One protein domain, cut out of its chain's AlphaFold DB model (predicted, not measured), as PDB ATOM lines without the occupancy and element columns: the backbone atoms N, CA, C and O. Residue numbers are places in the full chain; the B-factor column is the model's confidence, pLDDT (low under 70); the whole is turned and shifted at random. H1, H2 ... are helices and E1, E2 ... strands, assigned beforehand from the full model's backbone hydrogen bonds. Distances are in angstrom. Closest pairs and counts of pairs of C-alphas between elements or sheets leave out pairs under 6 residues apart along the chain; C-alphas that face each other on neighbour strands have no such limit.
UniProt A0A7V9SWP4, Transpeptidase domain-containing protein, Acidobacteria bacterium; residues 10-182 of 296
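Overview. This is residues 10 to 182 of the 296 residues of the protein "Transpeptidase domain-containing protein" of Acidobacteria bacterium (UniProt A0A7V9SWP4). A twisted three-stranded sheet, E3, E4 and E5, sits between helices, with H4 packed over one face and H2 over the other, where H3 also stands up by edge strand E3. A long loop, residues 52 to 73, reaches far out round Asp 63 from the small hairpin E1 and E2, while H1 lies far off towards the other end. The printed part has 173 residues, with four named helices and five named strands in the order H1 H2 E1 E2 H3 E3 E4 E5 H4, of the mixed class. The large sheet, order E3 - E4 - E5, is antiparallel, as is the pair E1 - E2. The whole is only just compact, close to loose, with a radius of gyration of the C-alphas of 18.5 A and spans of 60 by 43 by 37 A.

Along the chain. E3, residues 110 to 120, is 32.3 A long, E4, residues 125 to 139, is 37.0 A, and E5, residues 146 to 153, is 23.0 A. E4 bends by 79 degrees at residue 129. H4, residues 166 to 180, is 21.7 A long and ends at C-alpha 180 (16.551, 15.454, 112.240). H2, residues 34 to 45, is 16.2 A, and H3, residues 80 to 95, is 22.5 A. E1 is residues 49 to 51 and E2 residues 74 to 76. H1, residues 20 to 25, begins at C-alpha 20 (53.888, 12.515, 133.550).

Arrangement. E3, E4 and E5 form a meander, each strand the antiparallel neighbour of the one before, in two hairpins. N 114 and O 134 are 2.8 A apart, and N 150 and O 135 are 2.8 A apart, both within hydrogen-bond range. Three layers arise, helices on both faces of a sheet: H4 at a height over the sheet of 8.1 A, H2 on the opposite face at 8.3 A. The closest C-alphas of H4 and E4 are those of Phe 135 and Ser 166, 5.3 A; of H2 and E5, those of Ala 38 and Ala 149, 5.7 A. H3, on the same face as H2, stands up from the sheet at 65 degrees; its Gln 91 and Ala 110 of E3 have C-alphas 4.0 A apart. H2, with residues 43 to 45 alone, touches H3, closest at the C-alphas of Ile 44 and Ala 83, 5.0 A. In the hairpin E1 and E2, N 50 and O 75 are 2.8 A apart, within hydrogen-bond range. H1 is apart from the other named elements. Every O i to N i+4 pair is within hydrogen-bond range in H1 and H2; in H3 it is 11 of 12, in H4 8 of 11.

Size, cuts and confidence. The two C-alphas farthest apart, those of Gly 18 and Asp 63, are 60.6 A apart. The printed part has no cut. The links E1 to E2, H3 to E3 and E5 to H4 are long. The mean pLDDT of the printed part is 92.1; residues 157 to 160 and residue 162 are under 70.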
ATOM      1  N   ILE A  10      46.454   3.843 129.992       91.62
ATOM      2  CA  ILE A  10      47.003   4.845 130.909       91.62
ATOM      3  C   ILE A  10      47.948   4.127 131.877       91.62
ATOM      4  O   ILE A  10      47.727   2.956 132.207       91.62
ATOM      5  N   ARG A  11      49.031   4.783 132.304       89.62
ATOM      6  CA  ARG A  11      49.933   4.221 133.322       89.62
ATOM      7  C   ARG A  11      49.285   4.321 134.713       89.62
ATOM      8  O   ARG A  11      48.676   5.350 134.997       89.62
ATOM      9  N   PRO A  12      49.399   3.310 135.593       91.88
ATOM     10  CA  PRO A  12      48.958   3.445 136.981       91.88
ATOM     11  C   PRO A  12      49.830   4.472 137.737       91.88
ATOM     12  O   PRO A  12      51.023   4.555 137.449       91.88
ATOM     13  N   PRO A  13      49.301   5.214 138.732       90.00
ATOM     14  CA  PRO A  13      50.034   6.301 139.399       90.00
ATOM     15  C   PRO A  13      51.409   5.931 139.974       90.00
ATOM     16  O   PRO A  13      52.335   6.732 139.918       90.00
ATOM     17  N   GLY A  14      51.579   4.697 140.461       92.00
ATOM     18  CA  GLY A  14      52.867   4.190 140.957       92.00
ATOM     19  C   GLY A  14      53.948   3.958 139.888       92.00
ATOM     20  O   GLY A  14      55.030   3.492 140.232       92.00
ATOM     21  N   THR A  15      53.675   4.235 138.607       92.06
ATOM     22  CA  THR A  15      54.644   4.152 137.496       92.06
ATOM     23  C   THR A  15      54.747   5.452 136.686       92.06
ATOM     24  O   THR A  15      55.225   5.446 135.549       92.06
ATOM     25  N   TRP A  16      54.288   6.568 137.257       92.62
ATOM     26  CA  TRP A  16      54.443   7.906 136.684       92.62
ATOM     27  C   TRP A  16      55.847   8.464 136.954       92.62
ATOM     28  O   TRP A  16      56.425   8.237 138.017       92.62
ATOM     29  N   PHE A  17      56.379   9.216 135.994       89.50
ATOM     30  CA  PHE A  17      57.589  10.021 136.159       89.50
ATOM     31  C   PHE A  17      57.214  11.455 136.578       89.50
ATOM     32  O   PHE A  17      56.038  11.821 136.595       89.50
ATOM     33  N   GLY A  18      58.204  12.272 136.957       90.56
ATOM     34  CA  GLY A  18      57.963  13.616 137.512       90.56
ATOM     35  C   GLY A  18      57.271  14.598 136.554       90.56
ATOM     36  O   GLY A  18      56.642  15.553 136.999       90.56
ATOM     37  N   ASP A  19      57.353  14.344 135.251       91.19
ATOM     38  CA  ASP A  19      56.718  15.084 134.160       91.19
ATOM     39  C   ASP A  19      55.360  14.501 133.726       91.19
ATOM     40  O   ASP A  19      54.544  15.214 133.141       91.19
ATOM     41  N   SER A  20      55.067  13.236 134.051       92.19
ATOM     42  CA  SER A  20      53.888  12.515 133.550       92.19
ATOM     43  C   SER A  20      52.560  13.213 133.845       92.19
ATOM     44  O   SER A  20      51.687  13.254 132.982       92.19
ATOM     45  N   LEU A  21      52.399  13.816 135.030       91.19
ATOM     46  CA  LEU A  21      51.183  14.565 135.372       91.19
ATOM     47  C   LEU A  21      50.969  15.776 134.447       91.19
ATOM     48  O   LEU A  21      49.843  16.029 134.018       91.19
ATOM     49  N   ALA A  22      52.044  16.489 134.095       92.62
ATOM     50  CA  ALA A  22      51.978  17.597 133.148       92.62
ATOM     51  C   ALA A  22      51.645  17.075 131.740       92.62
ATOM     52  O   ALA A  22      50.687  17.548 131.125       92.62
ATOM     53  N   SER A  23      52.351  16.041 131.273       92.06
ATOM     54  CA  SER A  23      52.133  15.422 129.959       92.06
ATOM     55  C   SER A  23      50.705  14.890 129.774       92.06
ATOM     56  O   SER A  23      50.076  15.162 128.752       92.06
ATOM     57  N   MET A  24      50.140  14.209 130.776       92.69
ATOM     58  CA  MET A  24      48.750  13.737 130.732       92.69
ATOM     59  C   MET A  24      47.730  14.878 130.773       92.69
ATOM     60  O   MET A  24      46.700  14.783 130.107       92.69
ATOM     61  N   SER A  25      48.007  15.981 131.481       91.00
ATOM     62  CA  SER A  25      47.087  17.132 131.521       91.00
ATOM     63  C   SER A  25      46.909  17.822 130.159       91.00
ATOM     64  O   SER A  25      45.864  18.419 129.907       91.00
ATOM     65  N   ILE A  26      47.888  17.676 129.254       92.00
ATOM     66  CA  ILE A  26      47.816  18.125 127.853       92.00
ATOM     67  C   ILE A  26      47.493  16.991 126.856       92.00
ATOM     68  O   ILE A  26      47.557  17.205 125.646       92.00
ATOM     69  N   GLY A  27      47.122  15.798 127.338       91.19
ATOM     70  CA  GLY A  27      46.650  14.676 126.514       91.19
ATOM     71  C   GLY A  27      47.727  13.743 125.944       91.19
ATOM     72  O   GLY A  27      47.419  12.964 125.047       91.19
ATOM     73  N   TYR A  28      48.965  13.798 126.443       91.62
ATOM     74  CA  TYR A  28      50.034  12.849 126.101       91.62
ATOM     75  C   TYR A  28      50.135  11.710 127.136       91.62
ATOM     76  O   TYR A  28      49.472  11.724 128.166       91.62
ATOM     77  N   GLU A  29      50.947  10.687 126.843       90.62
ATOM     78  CA  GLU A  29      51.153   9.465 127.659       90.62
ATOM     79  C   GLU A  29      49.929   8.557 127.895       90.62
ATOM     80  O   GLU A  29      50.063   7.486 128.497       90.62
ATOM     81  N   LEU A  30      48.757   8.939 127.389       92.44
ATOM     82  CA  LEU A  30      47.517   8.177 127.453       92.44
ATOM     83  C   LEU A  30      46.945   7.950 126.049       92.44
ATOM     84  O   LEU A  30      47.010   8.825 125.191       92.44
ATOM     85  N   ASN A  31      46.358   6.775 125.831       92.75
ATOM     86  CA  ASN A  31      45.641   6.421 124.608       92.75
ATOM     87  C   ASN A  31      44.168   6.181 124.953       92.75
ATOM     88  O   ASN A  31      43.867   5.358 125.820       92.75
ATOM     89  N   VAL A  32      43.250   6.849 124.255       94.81
ATOM     90  CA  VAL A  32      41.796   6.677 124.412       94.81
ATOM     91  C   VAL A  32      41.138   6.425 123.062       94.81
ATOM     92  O   VAL A  32      41.604   6.916 122.035       94.81
ATOM     93  N   THR A  33      40.045   5.663 123.046       95.44
ATOM     94  CA  THR A  33      39.220   5.513 121.838       95.44
ATOM     95  C   THR A  33      38.336   6.744 121.622       95.44
ATOM     96  O   THR A  33      38.028   7.479 122.563       95.44
ATOM     97  N   ALA A  34      37.859   6.950 120.389       95.06
ATOM     98  CA  ALA A  34      36.884   8.005 120.096       95.06
ATOM     99  C   ALA A  34      35.605   7.868 120.952       95.06
ATOM    100  O   ALA A  34      35.070   8.870 121.417       95.06
ATOM    101  N   LEU A  35      35.170   6.632 121.239       95.81
ATOM    102  CA  LEU A  35      34.025   6.342 122.108       95.81
ATOM    103  C   LEU A  35      34.293   6.703 123.581       95.81
ATOM    104  O   LEU A  35      33.416   7.245 124.251       95.81
ATOM    105  N   GLN A  36      35.508   6.461 124.084       96.12
ATOM    106  CA  GLN A  36      35.913   6.891 125.428       96.12
ATOM    107  C   GLN A  36      35.963   8.423 125.538       96.12
ATOM    108  O   GLN A  36      35.455   8.981 126.511       96.12
ATOM    109  N   ALA A  37      36.504   9.105 124.524       96.38
ATOM    110  CA  ALA A  37      36.511  10.566 124.463       96.38
ATOM    111  C   ALA A  37      35.082  11.141 124.389       96.38
ATOM    112  O   ALA A  37      34.747  12.044 125.154       96.38
ATOM    113  N   ALA A  38      34.209  10.571 123.551       97.38
ATOM    114  CA  ALA A  38      32.796  10.943 123.489       97.38
ATOM    115  C   ALA A  38      32.082  10.716 124.835       97.38
ATOM    116  O   ALA A  38      31.386  11.608 125.305       97.38
ATOM    117  N   SER A  39      32.310   9.583 125.512       97.19
ATOM    118  CA  SER A  39      31.741   9.296 126.843       97.19
ATOM    119  C   SER A  39      32.172  10.322 127.904       97.19
ATOM    120  O   SER A  39      31.363  10.703 128.752       97.19
ATOM    121  N   ALA A  40      33.407  10.831 127.838       96.88
ATOM    122  CA  ALA A  40      33.874  11.898 128.725       96.88
ATOM    123  C   ALA A  40      33.157  13.237 128.461       96.88
ATOM    124  O   ALA A  40      32.704  13.883 129.405       96.88
ATOM    125  N   TYR A  41      32.971  13.632 127.197       97.94
ATOM    126  CA  TYR A  41      32.228  14.859 126.864       97.94
ATOM    127  C   TYR A  41      30.723  14.720 127.131       97.94
ATOM    128  O   TYR A  41      30.113  15.658 127.633       97.94
ATOM    129  N   ALA A  42      30.147  13.534 126.924       98.06
ATOM    130  CA  ALA A  42      28.778  13.211 127.319       98.06
ATOM    131  C   ALA A  42      28.566  13.313 128.835       98.06
ATOM    132  O   ALA A  42      27.512  13.754 129.277       98.06
ATOM    133  N   THR A  43      29.582  12.981 129.637       98.19
ATOM    134  CA  THR A  43      29.549  13.167 131.098       98.19
ATOM    135  C   THR A  43      29.471  14.651 131.478       98.19
ATOM    136  O   THR A  43      28.737  15.004 132.394       98.19
ATOM    137  N   ILE A  44      30.189  15.534 130.773       98.06
ATOM    138  CA  ILE A  44      30.141  16.994 130.997       98.06
ATOM    139  C   ILE A  44      28.804  17.581 130.516       98.06
ATOM    140  O   ILE A  44      28.228  18.436 131.185       98.06
ATOM    141  N   ALA A  45      28.302  17.104 129.376       97.69
ATOM    142  CA  ALA A  45      27.013  17.492 128.817       97.69
ATOM    143  C   ALA A  45      25.847  17.132 129.763       97.69
ATOM    144  O   ALA A  45      25.014  17.978 130.081       97.69
ATOM    145  N   ASN A  46      25.841  15.898 130.272       97.75
ATOM    146  CA  ASN A  46      24.810  15.318 131.134       97.75
ATOM    147  C   ASN A  46      25.033  15.626 132.634       97.75
ATOM    148  O   ASN A  46      25.033  14.724 133.474       97.75
ATOM    149  N   ASP A  47      25.292  16.897 132.968       97.62
ATOM    150  CA  ASP A  47      25.430  17.419 134.343       97.62
ATOM    151  C   ASP A  47      26.337  16.587 135.287       97.62
ATOM    152  O   ASP A  47      26.106  16.466 136.492       97.62
ATOM    153  N   GLY A  48      27.412  16.018 134.739       97.44
ATOM    154  CA  GLY A  48      28.416  15.257 135.484       97.44
ATOM    155  C   GLY A  48      28.086  13.777 135.692       97.44
ATOM    156  O   GLY A  48      28.900  13.057 136.279       97.44
ATOM    157  N   VAL A  49      26.935  13.298 135.206       98.25
ATOM    158  CA  VAL A  49      26.544  11.883 135.243       98.25
ATOM    159  C   VAL A  49      27.066  11.178 133.995       98.25
ATOM    160  O   VAL A  49      26.543  11.349 132.891       98.25
ATOM    161  N   ARG A  50      28.064  10.313 134.173       97.81
ATOM    162  CA  ARG A  50      28.501   9.392 133.129       97.81
ATOM    163  C   ARG A  50      27.452   8.305 132.956       97.81
ATOM    164  O   ARG A  50      27.279   7.463 133.834       97.81
ATOM    165  N   VAL A  51      26.814   8.298 131.796       95.94
ATOM    166  CA  VAL A  51      26.073   7.146 131.280       95.94
ATOM    167  C   VAL A  51      27.059   6.289 130.485       95.94
ATOM    168  O   VAL A  51      27.841   6.811 129.681       95.94
ATOM    169  N   LYS A  52      27.074   4.978 130.720       93.81
ATOM    170  CA  LYS A  52      27.847   4.036 129.902       93.81
ATOM    171  C   LYS A  52      27.298   4.027 128.465       93.81
ATOM    172  O   LYS A  52      26.081   3.997 128.305       93.81
ATOM    173  N   PRO A  53      28.137   4.068 127.415       93.56
ATOM    174  CA  PRO A  53      27.644   3.930 126.048       93.56
ATOM    175  C   PRO A  53      27.123   2.511 125.781       93.56
ATOM    176  O   PRO A  53      27.798   1.533 126.104       93.56
ATOM    177  N   HIS A  54      25.953   2.423 125.151       91.62
ATOM    178  CA  HIS A  54      25.321   1.187 124.683       91.62
ATOM    179  C   HIS A  54      24.846   1.383 123.237       91.62
ATOM    180  O   HIS A  54      24.492   2.497 122.849       91.62
ATOM    181  N   ILE A  55      24.846   0.311 122.444       92.00
ATOM    182  CA  ILE A  55      24.357   0.284 121.053       92.00
ATOM    183  C   ILE A  55      23.124  -0.619 120.898       92.00
ATOM    184  O   ILE A  55      22.327  -0.437 119.979       92.00
ATOM    185  N   ILE A  56      22.927  -1.576 121.810       90.38
ATOM    186  CA  ILE A  56      21.774  -2.481 121.798       90.38
ATOM    187  C   ILE A  56      20.568  -1.773 122.434       90.38
ATOM    188  O   ILE A  56      20.476  -1.666 123.654       90.38
ATOM    189  N   LYS A  57      19.632  -1.292 121.603       87.38
ATOM    190  CA  LYS A  57      18.400  -0.617 122.060       87.38
ATOM    191  C   LYS A  57      17.399  -1.573 122.719       87.38
ATOM    192  O   LYS A  57      16.761  -1.210 123.698       87.38
ATOM    193  N   GLU A  58      17.228  -2.758 122.140       89.81
ATOM    194  CA  GLU A  58      16.339  -3.823 122.611       89.81
ATOM    195  C   GLU A  58      16.761  -5.162 121.983       89.81
ATOM    196  O   GLU A  58      17.480  -5.190 120.983       89.81
ATOM    197  N   ILE A  59      16.287  -6.276 122.545       89.56
ATOM    198  CA  ILE A  59      16.393  -7.616 121.949       89.56
ATOM    199  C   ILE A  59      14.986  -8.221 121.942       89.56
ATOM    200  O   ILE A  59      14.293  -8.153 122.956       89.56
ATOM    201  N   ARG A  60      14.555  -8.812 120.822       93.56
ATOM    202  CA  ARG A  60      13.239  -9.463 120.681       93.56
ATOM    203  C   ARG A  60      13.396 -10.961 120.414       93.56
ATOM    204  O   ARG A  60      14.329 -11.359 119.721       93.56
ATOM    205  N   THR A  61      12.489 -11.783 120.942       92.25
ATOM    206  CA  THR A  61      12.364 -13.196 120.537       92.25
ATOM    207  C   THR A  61      11.673 -13.315 119.174       92.25
ATOM    208  O   THR A  61      11.107 -12.341 118.672       92.25
ATOM    209  N   ALA A  62      11.686 -14.514 118.581       93.12
ATOM    210  CA  ALA A  62      10.951 -14.802 117.345       93.12
ATOM    211  C   ALA A  62       9.439 -14.519 117.477       93.12
ATOM    212  O   ALA A  62       8.804 -14.068 116.531       93.12
ATOM    213  N   ASP A  63       8.890 -14.695 118.680       93.06
ATOM    214  CA  ASP A  63       7.493 -14.428 119.057       93.06
ATOM    215  C   ASP A  63       7.203 -12.925 119.275       93.06
ATOM    216  O   ASP A  63       6.156 -12.550 119.801       93.06
ATOM    217  N   GLY A  64       8.154 -12.045 118.945       90.12
ATOM    218  CA  GLY A  64       8.042 -10.590 119.081       90.12
ATOM    219  C   GLY A  64       8.210 -10.052 120.506       90.12
ATOM    220  O   GLY A  64       8.202  -8.833 120.696       90.12
ATOM    221  N   LYS A  65       8.397 -10.917 121.512       92.19
ATOM    222  CA  LYS A  65       8.540 -10.513 122.917       92.19
ATOM    223  C   LYS A  65       9.869  -9.791 123.142       92.19
ATOM    224  O   LYS A  65      10.935 -10.366 122.934       92.19
ATOM    225  N   VAL A  66       9.804  -8.553 123.629       90.31
ATOM    226  CA  VAL A  66      10.982  -7.790 124.071       90.31
ATOM    227  C   VAL A  66      11.564  -8.437 125.334       90.31
ATOM    228  O   VAL A  66      10.841  -8.713 126.296       90.31
ATOM    229  N   LEU A  67      12.868  -8.699 125.330       86.88
ATOM    230  CA  LEU A  67      13.621  -9.179 126.487       86.88
ATOM    231  C   LEU A  67      14.036  -8.004 127.392       86.88
ATOM    232  O   LEU A  67      14.226  -6.891 126.895       86.88
ATOM    233  N   PRO A  68      14.235  -8.231 128.706       79.00
ATOM    234  CA  PRO A  68      14.810  -7.222 129.588       79.00
ATOM    235  C   PRO A  68      16.162  -6.745 129.046       79.00
ATOM    236  O   PRO A  68      17.097  -7.531 128.900       79.00
ATOM    237  N   THR A  69      16.253  -5.455 128.731       74.75
ATOM    238  CA  THR A  69      17.526  -4.818 128.365       74.75
ATOM    239  C   THR A  69      18.361  -4.638 129.632       74.75
ATOM    240  O   THR A  69      17.792  -4.442 130.709       74.75
ATOM    241  N   LEU A  70      19.693  -4.737 129.539       72.62
ATOM    242  CA  LEU A  70      20.553  -4.527 130.709       72.62
ATOM    243  C   LEU A  70      20.334  -3.125 131.288       72.62
ATOM    244  O   LEU A  70      20.214  -2.147 130.549       72.62
ATOM    245  N   GLU A  71      20.338  -3.027 132.616       81.12
ATOM    246  CA  GLU A  71      20.306  -1.734 133.288       81.12
ATOM    247  C   GLU A  71      21.570  -0.938 132.933       81.12
ATOM    248  O   GLU A  71      22.701  -1.390 133.136       81.12
ATOM    249  N   VAL A  72      21.367   0.246 132.355       86.69
ATOM    250  CA  VAL A  72      22.454   1.105 131.887       86.69
ATOM    251  C   VAL A  72      23.193   1.694 133.085       86.69
ATOM    252  O   VAL A  72      22.639   2.490 133.844       86.69
ATOM    253  N   GLU A  73      24.467   1.329 133.217       91.38
ATOM    254  CA  GLU A  73      25.368   1.793 134.273       91.38
ATOM    255  C   GLU A  73      25.503   3.329 134.239       91.38
ATOM    256  O   GLU A  73      25.906   3.918 133.229       91.38
ATOM    257  N   LYS A  74      25.168   3.970 135.364       96.06
ATOM    258  CA  LYS A  74      25.252   5.422 135.577       96.06
ATOM    259  C   LYS A  74      26.173   5.716 136.755       96.06
ATOM    260  O   LYS A  74      26.108   5.041 137.781       96.06
ATOM    261  N   THR A  75      27.018   6.735 136.636       97.38
ATOM    262  CA  THR A  75      27.964   7.123 137.694       97.38
ATOM    263  C   THR A  75      28.126   8.638 137.732       97.38
ATOM    264  O   THR A  75      28.450   9.243 136.713       97.38
ATOM    265  N   GLN A  76      27.949   9.265 138.894       97.75
ATOM    266  CA  GLN A  76      28.310  10.673 139.077       97.75
ATOM    267  C   GLN A  76      29.843  10.789 139.108       97.75
ATOM    268  O   GLN A  76      30.484  10.153 139.943       97.75
ATOM    269  N   ILE A  77      30.432  11.567 138.197       97.94
ATOM    270  CA  ILE A  77      31.893  11.769 138.103       97.94
ATOM    271  C   ILE A  77      32.297  13.141 138.656       97.94
ATOM    272  O   ILE A  77      33.298  13.264 139.355       97.94
ATOM    273  N   ILE A  78      31.493  14.165 138.368       97.69
ATOM    274  CA  ILE A  78      31.589  15.533 138.901       97.69
ATOM    275  C   ILE A  78      30.182  16.011 139.274       97.69
ATOM    276  O   ILE A  78      29.205  15.413 138.827       97.69
ATOM    277  N   ASN A  79      30.044  17.065 140.083       98.12
ATOM    278  CA  ASN A  79      28.723  17.634 140.375       98.12
ATOM    279  C   ASN A  79      28.181  18.458 139.182       98.12
ATOM    280  O   ASN A  79      28.932  18.871 138.294       98.12
ATOM    281  N   ALA A  80      26.868  18.707 139.171       97.69
ATOM    282  CA  ALA A  80      26.203  19.442 138.089       97.69
ATOM    283  C   ALA A  80      26.709  20.890 137.940       97.69
ATOM    284  O   ALA A  80      26.767  21.415 136.833       97.69
ATOM    285  N   GLU A  81      27.120  21.530 139.036       97.75
ATOM    286  CA  GLU A  81      27.699  22.878 139.030       97.75
ATOM    287  C   GLU A  81      29.027  22.926 138.256       97.75
ATOM    288  O   GLU A  81      29.162  23.703 137.308       97.75
ATOM    289  N   ALA A  82      29.978  22.041 138.577       97.81
ATOM    290  CA  ALA A  82      31.246  21.932 137.859       97.81
ATOM    291  C   ALA A  82      31.037  21.509 136.396       97.81
ATOM    292  O   ALA A  82      31.715  22.026 135.509       97.81
ATOM    293  N   ALA A  83      30.073  20.623 136.124       97.88
ATOM    294  CA  ALA A  83      29.709  20.247 134.760       97.88
ATOM    295  C   ALA A  83      29.216  21.459 133.950       97.88
ATOM    296  O   ALA A  83      29.744  21.727 132.873       97.88
ATOM    297  N   ARG A  84      28.281  22.254 134.488       97.00
ATOM    298  CA  ARG A  84      27.763  23.482 133.854       97.00
ATOM    299  C   ARG A  84      28.847  24.548 133.679       97.00
ATOM    300  O   ARG A  84      28.923  25.161 132.615       97.00
ATOM    301  N   GLY A  85      29.737  24.710 134.660       97.69
ATOM    302  CA  GLY A  85      30.931  25.551 134.534       97.69
ATOM    303  C   GLY A  85      31.821  25.118 133.364       97.69
ATOM    304  O   GLY A  85      32.172  25.936 132.514       97.69
ATOM    305  N   LEU A  86      32.104  23.815 133.244       97.25
ATOM    306  CA  LEU A  86      32.842  23.253 132.110       97.25
ATOM    307  C   LEU A  86      32.100  23.428 130.775       97.25
ATOM    308  O   LEU A  86      32.757  23.726 129.778       97.25
ATOM    309  N   ARG A  87      30.761  23.312 130.732       97.00
ATOM    310  CA  ARG A  87      29.967  23.594 129.518       97.00
ATOM    311  C   ARG A  87      30.202  25.022 129.019       97.00
ATOM    312  O   ARG A  87      30.559  25.215 127.858       97.00
ATOM    313  N   GLN A  88      30.104  26.004 129.914       96.38
ATOM    314  CA  GLN A  88      30.335  27.418 129.599       96.38
ATOM    315  C   GLN A  88      31.798  27.698 129.199       96.38
ATOM    316  O   GLN A  88      32.053  28.396 128.215       96.38
ATOM    317  N   MET A  89      32.780  27.094 129.879       96.56
ATOM    318  CA  MET A  89      34.198  27.203 129.502       96.56
ATOM    319  C   MET A  89      34.482  26.623 128.106       96.56
ATOM    320  O   MET A  89      35.196  27.242 127.316       96.56
ATOM    321  N   LEU A  90      33.903  25.464 127.773       96.88
ATOM    322  CA  LEU A  90      34.043  24.821 126.462       96.88
ATOM    323  C   LEU A  90      33.325  25.594 125.342       96.88
ATOM    324  O   LEU A  90      33.812  25.607 124.212       96.88
ATOM    325  N   GLN A  91      32.231  26.303 125.640       96.62
ATOM    326  CA  GLN A  91      31.593  27.225 124.692       96.62
ATOM    327  C   GLN A  91      32.528  28.395 124.331       96.62
ATOM    328  O   GLN A  91      32.651  28.757 123.161       96.62
ATOM    329  N   GLN A  92      33.281  28.956 125.290       96.62
ATOM    330  CA  GLN A  92      34.239  30.035 124.989       96.62
ATOM    331  C   GLN A  92      35.382  29.584 124.053       96.62
ATOM    332  O   GLN A  92      35.916  30.407 123.303       96.62
ATOM    333  N   VAL A  93      35.732  28.289 124.022       94.25
ATOM    334  CA  VAL A  93      36.703  27.734 123.053       94.25
ATOM    335  C   VAL A  93      36.181  27.843 121.616       94.25
ATOM    336  O   VAL A  93      36.970  28.092 120.700       94.25
ATOM    337  N   VAL A  94      34.866  27.697 121.430       94.06
ATOM    338  CA  VAL A  94      34.171  27.816 120.141       94.06
ATOM    339  C   VAL A  94      33.910  29.281 119.780       94.06
ATOM    340  O   VAL A  94      34.199  29.694 118.662       94.06
ATOM    341  N   LEU A  95      33.444  30.109 120.718       93.62
ATOM    342  CA  LEU A  95      33.157  31.526 120.451       93.62
ATOM    343  C   LEU A  95      34.431  32.361 120.218       93.62
ATOM    344  O   LEU A  95      34.495  33.174 119.297       93.62
ATOM    345  N   LYS A  96      35.463  32.177 121.053       92.00
ATOM    346  CA  LYS A  96      36.643  33.066 121.109       92.00
ATOM    347  C   LYS A  96      37.974  32.348 120.874       92.00
ATOM    348  O   LYS A  96      38.901  32.979 120.365       92.00
ATOM    349  N   GLY A  97      38.061  31.062 121.221       90.00
ATOM    350  CA  GLY A  97      39.278  30.250 121.153       90.00
ATOM    351  C   GLY A  97      39.605  29.666 119.772       90.00
ATOM    352  O   GLY A  97      39.386  30.289 118.733       90.00
ATOM    353  N   THR A  98      40.178  28.458 119.764       86.31
ATOM    354  CA  THR A  98      40.665  27.774 118.550       86.31
ATOM    355  C   THR A  98      39.582  27.028 117.769       86.31
ATOM    356  O   THR A  98      39.839  26.597 116.650       86.31
ATOM    357  N   ALA A  99      38.371  26.880 118.313       89.56
ATOM    358  CA  ALA A  99      37.308  26.068 117.722       89.56
ATOM    359  C   ALA A  99      36.253  26.878 116.945       89.56
ATOM    360  O   ALA A  99      35.130  26.416 116.785       89.56
ATOM    361  N   LYS A 100      36.588  28.071 116.434       91.69
ATOM    362  CA  LYS A 100      35.620  28.975 115.769       91.69
ATOM    363  C   LYS A 100      34.844  28.350 114.608       91.69
ATOM    364  O   LYS A 100      33.699  28.714 114.386       91.69
ATOM    365  N   ARG A 101      35.422  27.363 113.914       91.56
ATOM    366  CA  ARG A 101      34.747  26.621 112.830       91.56
ATOM    367  C   ARG A 101      33.768  25.535 113.304       91.56
ATOM    368  O   ARG A 101      33.175  24.875 112.463       91.56
ATOM    369  N   ALA A 102      33.609  25.347 114.616       93.50
ATOM    370  CA  ALA A 102      32.592  24.487 115.226       93.50
ATOM    371  C   ALA A 102      31.313  25.255 115.624       93.50
ATOM    372  O   ALA A 102      30.414  24.656 116.214       93.50
ATOM    373  N   GLN A 103      31.227  26.563 115.338       93.94
ATOM    374  CA  GLN A 103      29.988  27.337 115.483       93.94
ATOM    375  C   GLN A 103      28.947  26.811 114.488       93.94
ATOM    376  O   GLN A 103      29.224  26.740 113.289       93.94
ATOM    377  N   ILE A 104      27.791  26.407 115.011       94.12
ATOM    378  CA  ILE A 104      26.656  25.858 114.265       94.12
ATOM    379  C   ILE A 104      25.684  27.010 114.019       94.12
ATOM    380  O   ILE A 104      25.407  27.780 114.940       94.12
ATOM    381  N   ASP A 105      25.149  27.135 112.810       90.69
ATOM    382  CA  ASP A 105      24.164  28.180 112.550       90.69
ATOM    383  C   ASP A 105      22.838  27.799 113.243       90.69
ATOM    384  O   ASP A 105      22.343  26.681 113.111       90.69
ATOM    385  N   GLY A 106      22.312  28.705 114.073       91.56
ATOM    386  CA  GLY A 106      21.099  28.494 114.878       91.56
ATOM    387  C   GLY A 106      21.278  27.793 116.232       91.56
ATOM    388  O   GLY A 106      20.403  27.932 117.088       91.56
ATOM    389  N   TYR A 107      22.407  27.121 116.481       95.31
ATOM    390  CA  TYR A 107      22.625  26.367 117.724       95.31
ATOM    391  C   TYR A 107      23.926  26.744 118.434       95.31
ATOM    392  O   TYR A 107      24.999  26.814 117.830       95.31
ATOM    393  N   THR A 108      23.876  26.908 119.755       96.19
ATOM    394  CA  THR A 108      25.094  27.034 120.555       96.19
ATOM    395  C   THR A 108      25.851  25.704 120.585       96.19
ATOM    396  O   THR A 108      25.268  24.625 120.695       96.19
ATOM    397  N   SER A 109      27.182  25.759 120.526       96.88
ATOM    398  CA  SER A 109      28.033  24.569 120.621       96.88
ATOM    399  C   SER A 109      29.226  24.783 121.550       96.88
ATOM    400  O   SER A 109      29.727  25.895 121.737       96.88
ATOM    401  N   ALA A 110      29.681  23.691 122.161       97.19
ATOM    402  CA  ALA A 110      30.819  23.667 123.068       97.19
ATOM    403  C   ALA A 110      31.695  22.450 122.775       97.19
ATOM    404  O   ALA A 110      31.196  21.364 122.487       97.19
ATOM    405  N   GLY A 111      33.016  22.604 122.857       95.81
ATOM    406  CA  GLY A 111      33.934  21.500 122.594       95.81
ATOM    407  C   GLY A 111      35.397  21.918 122.579       95.81
ATOM    408  O   GLY A 111      35.740  23.069 122.850       95.81
ATOM    409  N   LYS A 112      36.281  20.971 122.265       96.25
ATOM    410  CA  LYS A 112      37.729  21.186 122.275       96.25
ATOM    411  C   LYS A 112      38.424  20.544 121.080       96.25
ATOM    412  O   LYS A 112      38.183  19.398 120.714       96.25
ATOM    413  N   THR A 113      39.365  21.304 120.532       94.19
ATOM    414  CA  THR A 113      40.360  20.876 119.545       94.19
ATOM    415  C   THR A 113      41.417  19.966 120.177       94.19
ATOM    416  O   THR A 113      42.036  20.330 121.180       94.19
ATOM    417  N   GLY A 114      41.661  18.802 119.584       91.12
ATOM    418  CA  GLY A 114      42.791  17.927 119.886       91.12
ATOM    419  C   GLY A 114      43.782  17.901 118.724       91.12
ATOM    420  O   GLY A 114      43.409  18.016 117.556       91.12
ATOM    421  N   THR A 115      45.071  17.807 119.037       90.38
ATOM    422  CA  THR A 115      46.151  17.688 118.046       90.38
ATOM    423  C   THR A 115      47.314  16.961 118.712       90.38
ATOM    424  O   THR A 115      47.984  17.525 119.577       90.38
ATOM    425  N   ALA A 116      47.510  15.693 118.356       90.94
ATOM    426  CA  ALA A 116      48.492  14.812 118.985       90.94
ATOM    427  C   ALA A 116      49.502  14.312 117.948       90.94
ATOM    428  O   ALA A 116      49.113  13.718 116.942       90.94
ATOM    429  N   TRP A 117      50.797  14.535 118.183       90.94
ATOM    430  CA  TRP A 117      51.850  13.994 117.322       90.94
ATOM    431  C   TRP A 117      51.938  12.474 117.486       90.94
ATOM    432  O   TRP A 117      51.909  11.956 118.603       90.94
ATOM    433  N   LYS A 118      52.071  11.743 116.379       91.25
ATOM    434  CA  LYS A 118      52.187  10.281 116.402       91.25
ATOM    435  C   LYS A 118      53.630   9.893 116.715       91.25
ATOM    436  O   LYS A 118      54.568  10.386 116.085       91.25
ATOM    437  N   TYR A 119      53.809   9.009 117.692       90.31
ATOM    438  CA  TYR A 119      55.109   8.414 117.987       90.31
ATOM    439  C   TYR A 119      55.494   7.421 116.883       90.31
ATOM    440  O   TYR A 119      54.717   6.532 116.537       90.31
ATOM    441  N   ASP A 120      56.698   7.566 116.340       91.00
ATOM    442  CA  ASP A 120      57.227   6.736 115.266       91.00
ATOM    443  C   ASP A 120      58.362   5.857 115.807       91.00
ATOM    444  O   ASP A 120      59.455   6.319 116.150       91.00
ATOM    445  N   ALA A 121      58.086   4.555 115.887       90.44
ATOM    446  CA  ALA A 121      58.987   3.569 116.471       90.44
ATOM    447  C   ALA A 121      60.311   3.392 115.702       90.44
ATOM    448  O   ALA A 121      61.263   2.862 116.278       90.44
ATOM    449  N   LYS A 122      60.403   3.838 114.437       91.75
ATOM    450  CA  LYS A 122      61.641   3.760 113.641       91.75
ATOM    451  C   LYS A 122      62.649   4.822 114.070       91.75
ATOM    452  O   LYS A 122      63.822   4.510 114.241       91.75
ATOM    453  N   ILE A 123      62.179   6.055 114.276       90.50
ATOM    454  CA  ILE A 123      63.001   7.186 114.745       90.50
ATOM    455  C   ILE A 123      63.019   7.327 116.276       90.50
ATOM    456  O   ILE A 123      63.785   8.127 116.803       90.50
ATOM    457  N   ARG A 124      62.192   6.546 116.990       90.94
ATOM    458  CA  ARG A 124      62.011   6.570 118.456       90.94
ATOM    459  C   ARG A 124      61.638   7.954 119.006       90.94
ATOM    460  O   ARG A 124      62.040   8.333 120.102       90.94
ATOM    461  N   ALA A 125      60.858   8.702 118.233       90.38
ATOM    462  CA  ALA A 125      60.465  10.076 118.524       90.38
ATOM    463  C   ALA A 125      59.059  10.371 117.981       90.38
ATOM    464  O   ALA A 125      58.523   9.625 117.160       90.38
ATOM    465  N   TYR A 126      58.467  11.485 118.411       88.88
ATOM    466  CA  TYR A 126      57.271  12.029 117.770       88.88
ATOM    467  C   TYR A 126      57.613  12.541 116.368       88.88
ATOM    468  O   TYR A 126      58.574  13.291 116.194       88.88
ATOM    469  N   ASN A 127      56.841  12.130 115.364       87.00
ATOM    470  CA  ASN A 127      57.097  12.475 113.970       87.00
ATOM    471  C   ASN A 127      56.336  13.770 113.596       87.00
ATOM    472  O   ASN A 127      55.108  13.748 113.545       87.00
ATOM    473  N   PRO A 128      57.018  14.897 113.297       83.75
ATOM    474  CA  PRO A 128      56.374  16.198 113.066       83.75
ATOM    475  C   PRO A 128      55.611  16.304 111.732       83.75
ATOM    476  O   PRO A 128      55.029  17.350 111.438       83.75
ATOM    477  N   ALA A 129      55.609  15.248 110.912       84.38
ATOM    478  CA  ALA A 129      54.745  15.123 109.738       84.38
ATOM    479  C   ALA A 129      53.481  14.278 110.007       84.38
ATOM    480  O   ALA A 129      52.558  14.303 109.197       84.38
ATOM    481  N   LYS A 130      53.419  13.542 111.127       88.88
ATOM    482  CA  LYS A 130      52.339  12.598 111.449       88.88
ATOM    483  C   LYS A 130      51.625  13.005 112.736       88.88
ATOM    484  O   LYS A 130      52.207  12.995 113.817       88.88
ATOM    485  N   TYR A 131      50.344  13.320 112.628       90.00
ATOM    486  CA  TYR A 131      49.523  13.786 113.741       90.00
ATOM    487  C   TYR A 131      48.097  13.260 113.604       90.00
ATOM    488  O   TYR A 131      47.628  12.994 112.498       90.00
ATOM    489  N   VAL A 132      47.416  13.129 114.736       91.50
ATOM    490  CA  VAL A 132      45.967  12.942 114.799       91.50
ATOM    491  C   VAL A 132      45.343  14.303 115.077       91.50
ATOM    492  O   VAL A 132      45.666  14.950 116.077       91.50
ATOM    493  N   SER A 133      44.448  14.734 114.194       92.19
ATOM    494  CA  SER A 133      43.567  15.878 114.418       92.19
ATOM    495  C   SER A 133      42.264  15.380 115.028       92.19
ATOM    496  O   SER A 133      41.701  14.392 114.556       92.19
ATOM    497  N   SER A 134      41.746  16.058 116.047       93.81
ATOM    498  CA  SER A 134      40.426  15.736 116.582       93.81
ATOM    499  C   SER A 134      39.643  16.961 117.032       93.81
ATOM    500  O   SER A 134      40.189  18.029 117.320       93.81
ATOM    501  N   PHE A 135      38.329  16.795 117.094       96.19
ATOM    502  CA  PHE A 135      37.428  17.707 117.778       96.19
ATOM    503  C   PHE A 135      36.358  16.889 118.493       96.19
ATOM    504  O   PHE A 135      35.743  16.014 117.885       96.19
ATOM    505  N   VAL A 136      36.137  17.166 119.777       97.69
ATOM    506  CA  VAL A 136      35.042  16.563 120.545       97.69
ATOM    507  C   VAL A 136      34.221  17.678 121.170       97.69
ATOM    508  O   VAL A 136      34.780  18.598 121.772       97.69
ATOM    509  N   GLY A 137      32.905  17.606 121.010       97.31
ATOM    510  CA  GLY A 137      31.983  18.625 121.486       97.31
ATOM    511  C   GLY A 137      30.544  18.134 121.559       97.31
ATOM    512  O   GLY A 137      30.249  16.975 121.264       97.31
ATOM    513  N   PHE A 138      29.655  19.031 121.958       98.06
ATOM    514  CA  PHE A 138      28.222  18.801 122.088       98.06
ATOM    515  C   PHE A 138      27.428  20.064 121.745       98.06
ATOM    516  O   PHE A 138      27.966  21.178 121.745       98.06
ATOM    517  N   ALA A 139      26.150  19.859 121.439       97.00
ATOM    518  CA  ALA A 139      25.184  20.907 121.137       97.00
ATOM    519  C   ALA A 139      23.753  20.442 121.490       97.00
ATOM    520  O   ALA A 139      23.475  19.235 121.449       97.00
ATOM    521  N   PRO A 140      22.824  21.360 121.806       96.88
ATOM    522  CA  PRO A 140      23.046  22.726 122.303       96.88
ATOM    523  C   PRO A 140      23.965  22.799 123.541       96.88
ATOM    524  O   PRO A 140      24.331  21.768 124.107       96.88
ATOM    525  N   VAL A 141      24.360  23.992 123.995       95.81
ATOM    526  CA  VAL A 141      25.161  24.135 125.231       95.81
ATOM    527  C   VAL A 141      24.292  24.092 126.480       95.81
ATOM    528  O   VAL A 141      24.668  23.418 127.441       95.81
ATOM    529  N   ASP A 142      23.140  24.764 126.479       91.69
ATOM    530  CA  ASP A 142      22.283  24.857 127.668       91.69
ATOM    531  C   ASP A 142      21.404  23.609 127.857       91.69
ATOM    532  O   ASP A 142      21.271  23.129 128.988       91.69
ATOM    533  N   ASN A 143      20.930  23.003 126.760       94.50
ATOM    534  CA  ASN A 143      20.229  21.712 126.741       94.50
ATOM    535  C   ASN A 143      20.911  20.692 125.793       94.50
ATOM    536  O   ASN A 143      20.422  20.471 124.682       94.50
ATOM    537  N   PRO A 144      22.053  20.087 126.180       96.69
ATOM    538  CA  PRO A 144      22.821  19.205 125.303       96.69
ATOM    539  C   PRO A 144      22.038  17.976 124.842       96.69
ATOM    540  O   PRO A 144      21.614  17.153 125.650       96.69
ATOM    541  N   SER A 145      21.891  17.845 123.524       95.81
ATOM    542  CA  SER A 145      21.113  16.779 122.881       95.81
ATOM    543  C   SER A 145      21.998  15.775 122.135       95.81
ATOM    544  O   SER A 145      21.681  14.590 122.090       95.81
ATOM    545  N   VAL A 146      23.140  16.220 121.591       97.12
ATOM    546  CA  VAL A 146      24.107  15.365 120.877       97.12
ATOM    547  C   VAL A 146      25.539  15.603 121.344       97.12
ATOM    548  O   VAL A 146      25.909  16.714 121.717       97.12
ATOM    549  N   VAL A 147      26.365  14.556 121.273       98.00
ATOM    550  CA  VAL A 147      27.815  14.597 121.519       98.00
ATOM    551  C   VAL A 147      28.502  13.975 120.310       98.00
ATOM    552  O   VAL A 147      28.208  12.837 119.950       98.00
ATOM    553  N   ILE A 148      29.417  14.709 119.681       98.00
ATOM    554  CA  ILE A 148      30.072  14.316 118.428       98.00
ATOM    555  C   ILE A 148      31.588  14.320 118.651       98.00
ATOM    556  O   ILE A 148      32.155  15.297 119.147       98.00
ATOM    557  N   ALA A 149      32.248  13.229 118.260       97.38
ATOM    558  CA  ALA A 149      33.699  13.078 118.293       97.38
ATOM    559  C   ALA A 149      34.235  12.830 116.876       97.38
ATOM    560  O   ALA A 149      34.074  11.743 116.324       97.38
ATOM    561  N   VAL A 150      34.892  13.833 116.298       96.62
ATOM    562  CA  VAL A 150      35.583  13.741 115.006       96.62
ATOM    563  C   VAL A 150      37.057  13.442 115.257       96.62
ATOM    564  O   VAL A 150      37.720  14.162 116.006       96.62
ATOM    565  N   VAL A 151      37.591  12.408 114.605       94.88
ATOM    566  CA  VAL A 151      39.011  12.031 114.661       94.88
ATOM    567  C   VAL A 151      39.507  11.775 113.240       94.88
ATOM    568  O   VAL A 151      38.925  10.972 112.519       94.88
ATOM    569  N   MET A 152      40.578  12.461 112.850       92.50
ATOM    570  CA  MET A 152      41.199  12.392 111.528       92.50
ATOM    571  C   MET A 152      42.660  11.971 111.700       92.50
ATOM    572  O   MET A 152      43.436  12.686 112.343       92.50
ATOM    573  N   ASP A 153      43.035  10.818 111.144       92.31
ATOM    574  CA  ASP A 153      44.406  10.308 111.215       92.31
ATOM    575  C   ASP A 153      45.248  10.785 110.023       92.31
ATOM    576  O   ASP A 153      44.818  10.687 108.877       92.31
ATOM    577  N   GLU A 154      46.433  11.333 110.309       90.75
ATOM    578  CA  GLU A 154      47.384  11.912 109.346       90.75
ATOM    579  C   GLU A 154      46.748  12.759 108.210       90.75
ATOM    580  O   GLU A 154      47.042  12.529 107.031       90.75
ATOM    581  N   PRO A 155      45.888  13.757 108.517       86.19
ATOM    582  CA  PRO A 155      45.200  14.517 107.483       86.19
ATOM    583  C   PRO A 155      46.161  15.382 106.654       86.19
ATOM    584  O   PRO A 155      47.060  16.058 107.165       86.19
ATOM    585  N   GLN A 156      45.943  15.349 105.341       80.12
ATOM    586  CA  GLN A 156      46.725  16.064 104.335       80.12
ATOM    587  C   GLN A 156      46.149  17.472 104.089       80.12
ATOM    588  O   GLN A 156      44.988  17.729 104.395       80.12
ATOM    589  N   GLY A 157      46.944  18.381 103.510       66.81
ATOM    590  CA  GLY A 157      46.474  19.727 103.127       66.81
ATOM    591  C   GLY A 157      46.944  20.897 104.006       66.81
ATOM    592  O   GLY A 157      46.318  21.950 104.008       66.81
ATOM    593  N   GLY A 158      48.040  20.748 104.758       60.94
ATOM    594  CA  GLY A 158      48.749  21.865 105.414       60.94
ATOM    595  C   GLY A 158      48.128  22.414 106.709       60.94
ATOM    596  O   GLY A 158      48.857  22.943 107.548       60.94
ATOM    597  N   ALA A 159      46.825  22.238 106.917       65.50
ATOM    598  CA  ALA A 159      46.113  22.578 108.147       65.50
ATOM    599  C   ALA A 159      46.502  21.646 109.317       65.50
ATOM    600  O   ALA A 159      45.952  20.562 109.467       65.50
ATOM    601  N   ARG A 160      47.449  22.066 110.167       68.62
ATOM    602  CA  ARG A 160      48.047  21.233 111.238       68.62
ATOM    603  C   ARG A 160      47.304  21.235 112.587       68.62
ATOM    604  O   ARG A 160      47.912  20.897 113.598       68.62
ATOM    605  N   ASP A 161      46.029  21.628 112.642       71.69
ATOM    606  CA  ASP A 161      45.278  21.693 113.906       71.69
ATOM    607  C   ASP A 161      43.797  21.276 113.803       71.69
ATOM    608  O   ASP A 161      43.149  21.383 112.756       71.69
ATOM    609  N   GLY A 162      43.250  20.832 114.940       69.81
ATOM    610  CA  GLY A 162      41.865  20.362 115.059       69.81
ATOM    611  C   GLY A 162      40.779  21.418 114.824       69.81
ATOM    612  O   GLY A 162      39.633  21.056 114.565       69.81
ATOM    613  N   GLY A 163      41.111  22.710 114.885       74.50
ATOM    614  CA  GLY A 163      40.210  23.835 114.603       74.50
ATOM    615  C   GLY A 163      40.126  24.205 113.117       74.50
ATOM    616  O   GLY A 163      39.219  24.936 112.705       74.50
ATOM    617  N   GLN A 164      41.052  23.695 112.303       82.50
ATOM    618  CA  GLN A 164      41.019  23.791 110.846       82.50
ATOM    619  C   GLN A 164      40.445  22.531 110.190       82.50
ATOM    620  O   GLN A 164      39.649  22.670 109.268       82.50
ATOM    621  N   VAL A 165      40.803  21.329 110.662       86.19
ATOM    622  CA  VAL A 165      40.402  20.065 110.007       86.19
ATOM    623  C   VAL A 165      39.146  19.442 110.625       86.19
ATOM    624  O   VAL A 165      38.196  19.137 109.912       86.19
ATOM    625  N   SER A 166      39.115  19.236 111.945       90.44
ATOM    626  CA  SER A 166      38.046  18.453 112.593       90.44
ATOM    627  C   SER A 166      36.825  19.285 113.011       90.44
ATOM    628  O   SER A 166      35.706  18.777 112.986       90.44
ATOM    629  N   ALA A 167      37.011  20.561 113.361       91.62
ATOM    630  CA  ALA A 167      35.924  21.459 113.760       91.62
ATOM    631  C   ALA A 167      34.870  21.742 112.656       91.62
ATOM    632  O   ALA A 167      33.685  21.701 112.986       91.62
ATOM    633  N   PRO A 168      35.226  21.956 111.366       92.94
ATOM    634  CA  PRO A 168      34.225  22.108 110.301       92.94
ATOM    635  C   PRO A 168      33.383  20.845 110.081       92.94
ATOM    636  O   PRO A 168      32.189  20.937 109.819       92.94
ATOM    637  N   ILE A 169      33.990  19.663 110.225       94.75
ATOM    638  CA  ILE A 169      33.294  18.374 110.090       94.75
ATOM    639  C   ILE A 169      32.296  18.192 111.243       94.75
ATOM    640  O   ILE A 169      31.166  17.769 111.018       94.75
ATOM    641  N   PHE A 170      32.675  18.571 112.471       96.50
ATOM    642  CA  PHE A 170      31.753  18.601 113.613       96.50
ATOM    643  C   PHE A 170      30.537  19.492 113.331       96.50
ATOM    644  O   PHE A 170      29.411  19.054 113.558       96.50
ATOM    645  N   ARG A 171      30.764  20.705 112.801       96.06
ATOM    646  CA  ARG A 171      29.695  21.635 112.418       96.06
ATOM    647  C   ARG A 171      28.754  20.978 111.403       96.06
ATOM    648  O   ARG A 171      27.576  20.837 111.701       96.06
ATOM    649  N   GLN A 172      29.280  20.489 110.277       96.19
ATOM    650  CA  GLN A 172      28.481  19.875 109.206       96.19
ATOM    651  C   GLN A 172      27.634  18.684 109.675       96.19
ATOM    652  O   GLN A 172      26.513  18.513 109.202       96.19
ATOM    653  N   ILE A 173      28.151  17.858 110.594       96.62
ATOM    654  CA  ILE A 173      27.387  16.754 111.195       96.62
ATOM    655  C   ILE A 173      26.270  17.310 112.087       96.62
ATOM    656  O   ILE A 173      25.126  16.874 111.978       96.62
ATOM    657  N   ALA A 174      26.582  18.275 112.955       96.19
ATOM    658  CA  ALA A 174      25.621  18.840 113.899       96.19
ATOM    659  C   ALA A 174      24.473  19.595 113.201       96.19
ATOM    660  O   ALA A 174      23.321  19.435 113.595       96.19
ATOM    661  N   GLU A 175      24.773  20.346 112.137       95.00
ATOM    662  CA  GLU A 175      23.791  21.057 111.300       95.00
ATOM    663  C   GLU A 175      22.760  20.119 110.655       95.00
ATOM    664  O   GLU A 175      21.619  20.522 110.446       95.00
ATOM    665  N   GLN A 176      23.137  18.867 110.371       95.00
ATOM    666  CA  GLN A 176      22.237  17.859 109.805       95.00
ATOM    667  C   GLN A 176      21.428  17.131 110.888       95.00
ATOM    668  O   GLN A 176      20.209  17.024 110.774       95.00
ATOM    669  N   ILE A 177      22.079  16.660 111.961       95.88
ATOM    670  CA  ILE A 177      21.405  15.798 112.948       95.88
ATOM    671  C   ILE A 177      20.535  16.557 113.957       95.88
ATOM    672  O   ILE A 177      19.614  15.964 114.508       95.88
ATOM    673  N   LEU A 178      20.796  17.842 114.234       95.38
ATOM    674  CA  LEU A 178      19.988  18.602 115.200       95.38
ATOM    675  C   LEU A 178      18.541  18.826 114.704       95.38
ATOM    676  O   LEU A 178      17.623  18.506 115.467       95.38
ATOM    677  N   PRO A 179      18.296  19.249 113.443       93.94
ATOM    678  CA  PRO A 179      16.951  19.259 112.864       93.94
ATOM    679  C   PRO A 179      16.313  17.866 112.761       93.94
ATOM    680  O   PRO A 179      15.140  17.716 113.094       93.94
ATOM    681  N   GLU A 180      17.065  16.833 112.357       95.06
ATOM    682  CA  GLU A 180      16.551  15.454 112.240       95.06
ATOM    683  C   GLU A 180      16.062  14.907 113.596       95.06
ATOM    684  O   GLU A 180      14.999  14.293 113.697       95.06
ATOM    685  N   LEU A 181      16.787  15.213 114.674       94.81
ATOM    686  CA  LEU A 181      16.413  14.886 116.052       94.81
ATOM    687  C   LEU A 181      15.352  15.832 116.646       94.81
ATOM    688  O   LEU A 181      15.012  15.693 117.820       94.81
ATOM    689  N   ASN A 182      14.798  16.756 115.848       94.75
ATOM    690  CA  ASN A 182      13.782  17.739 116.244       94.75
ATOM    691  C   ASN A 182      14.221  18.623 117.433       94.75
ATOM    692  O   ASN A 182      13.409  19.022 118.271       94.75
TER     693      ASN A 182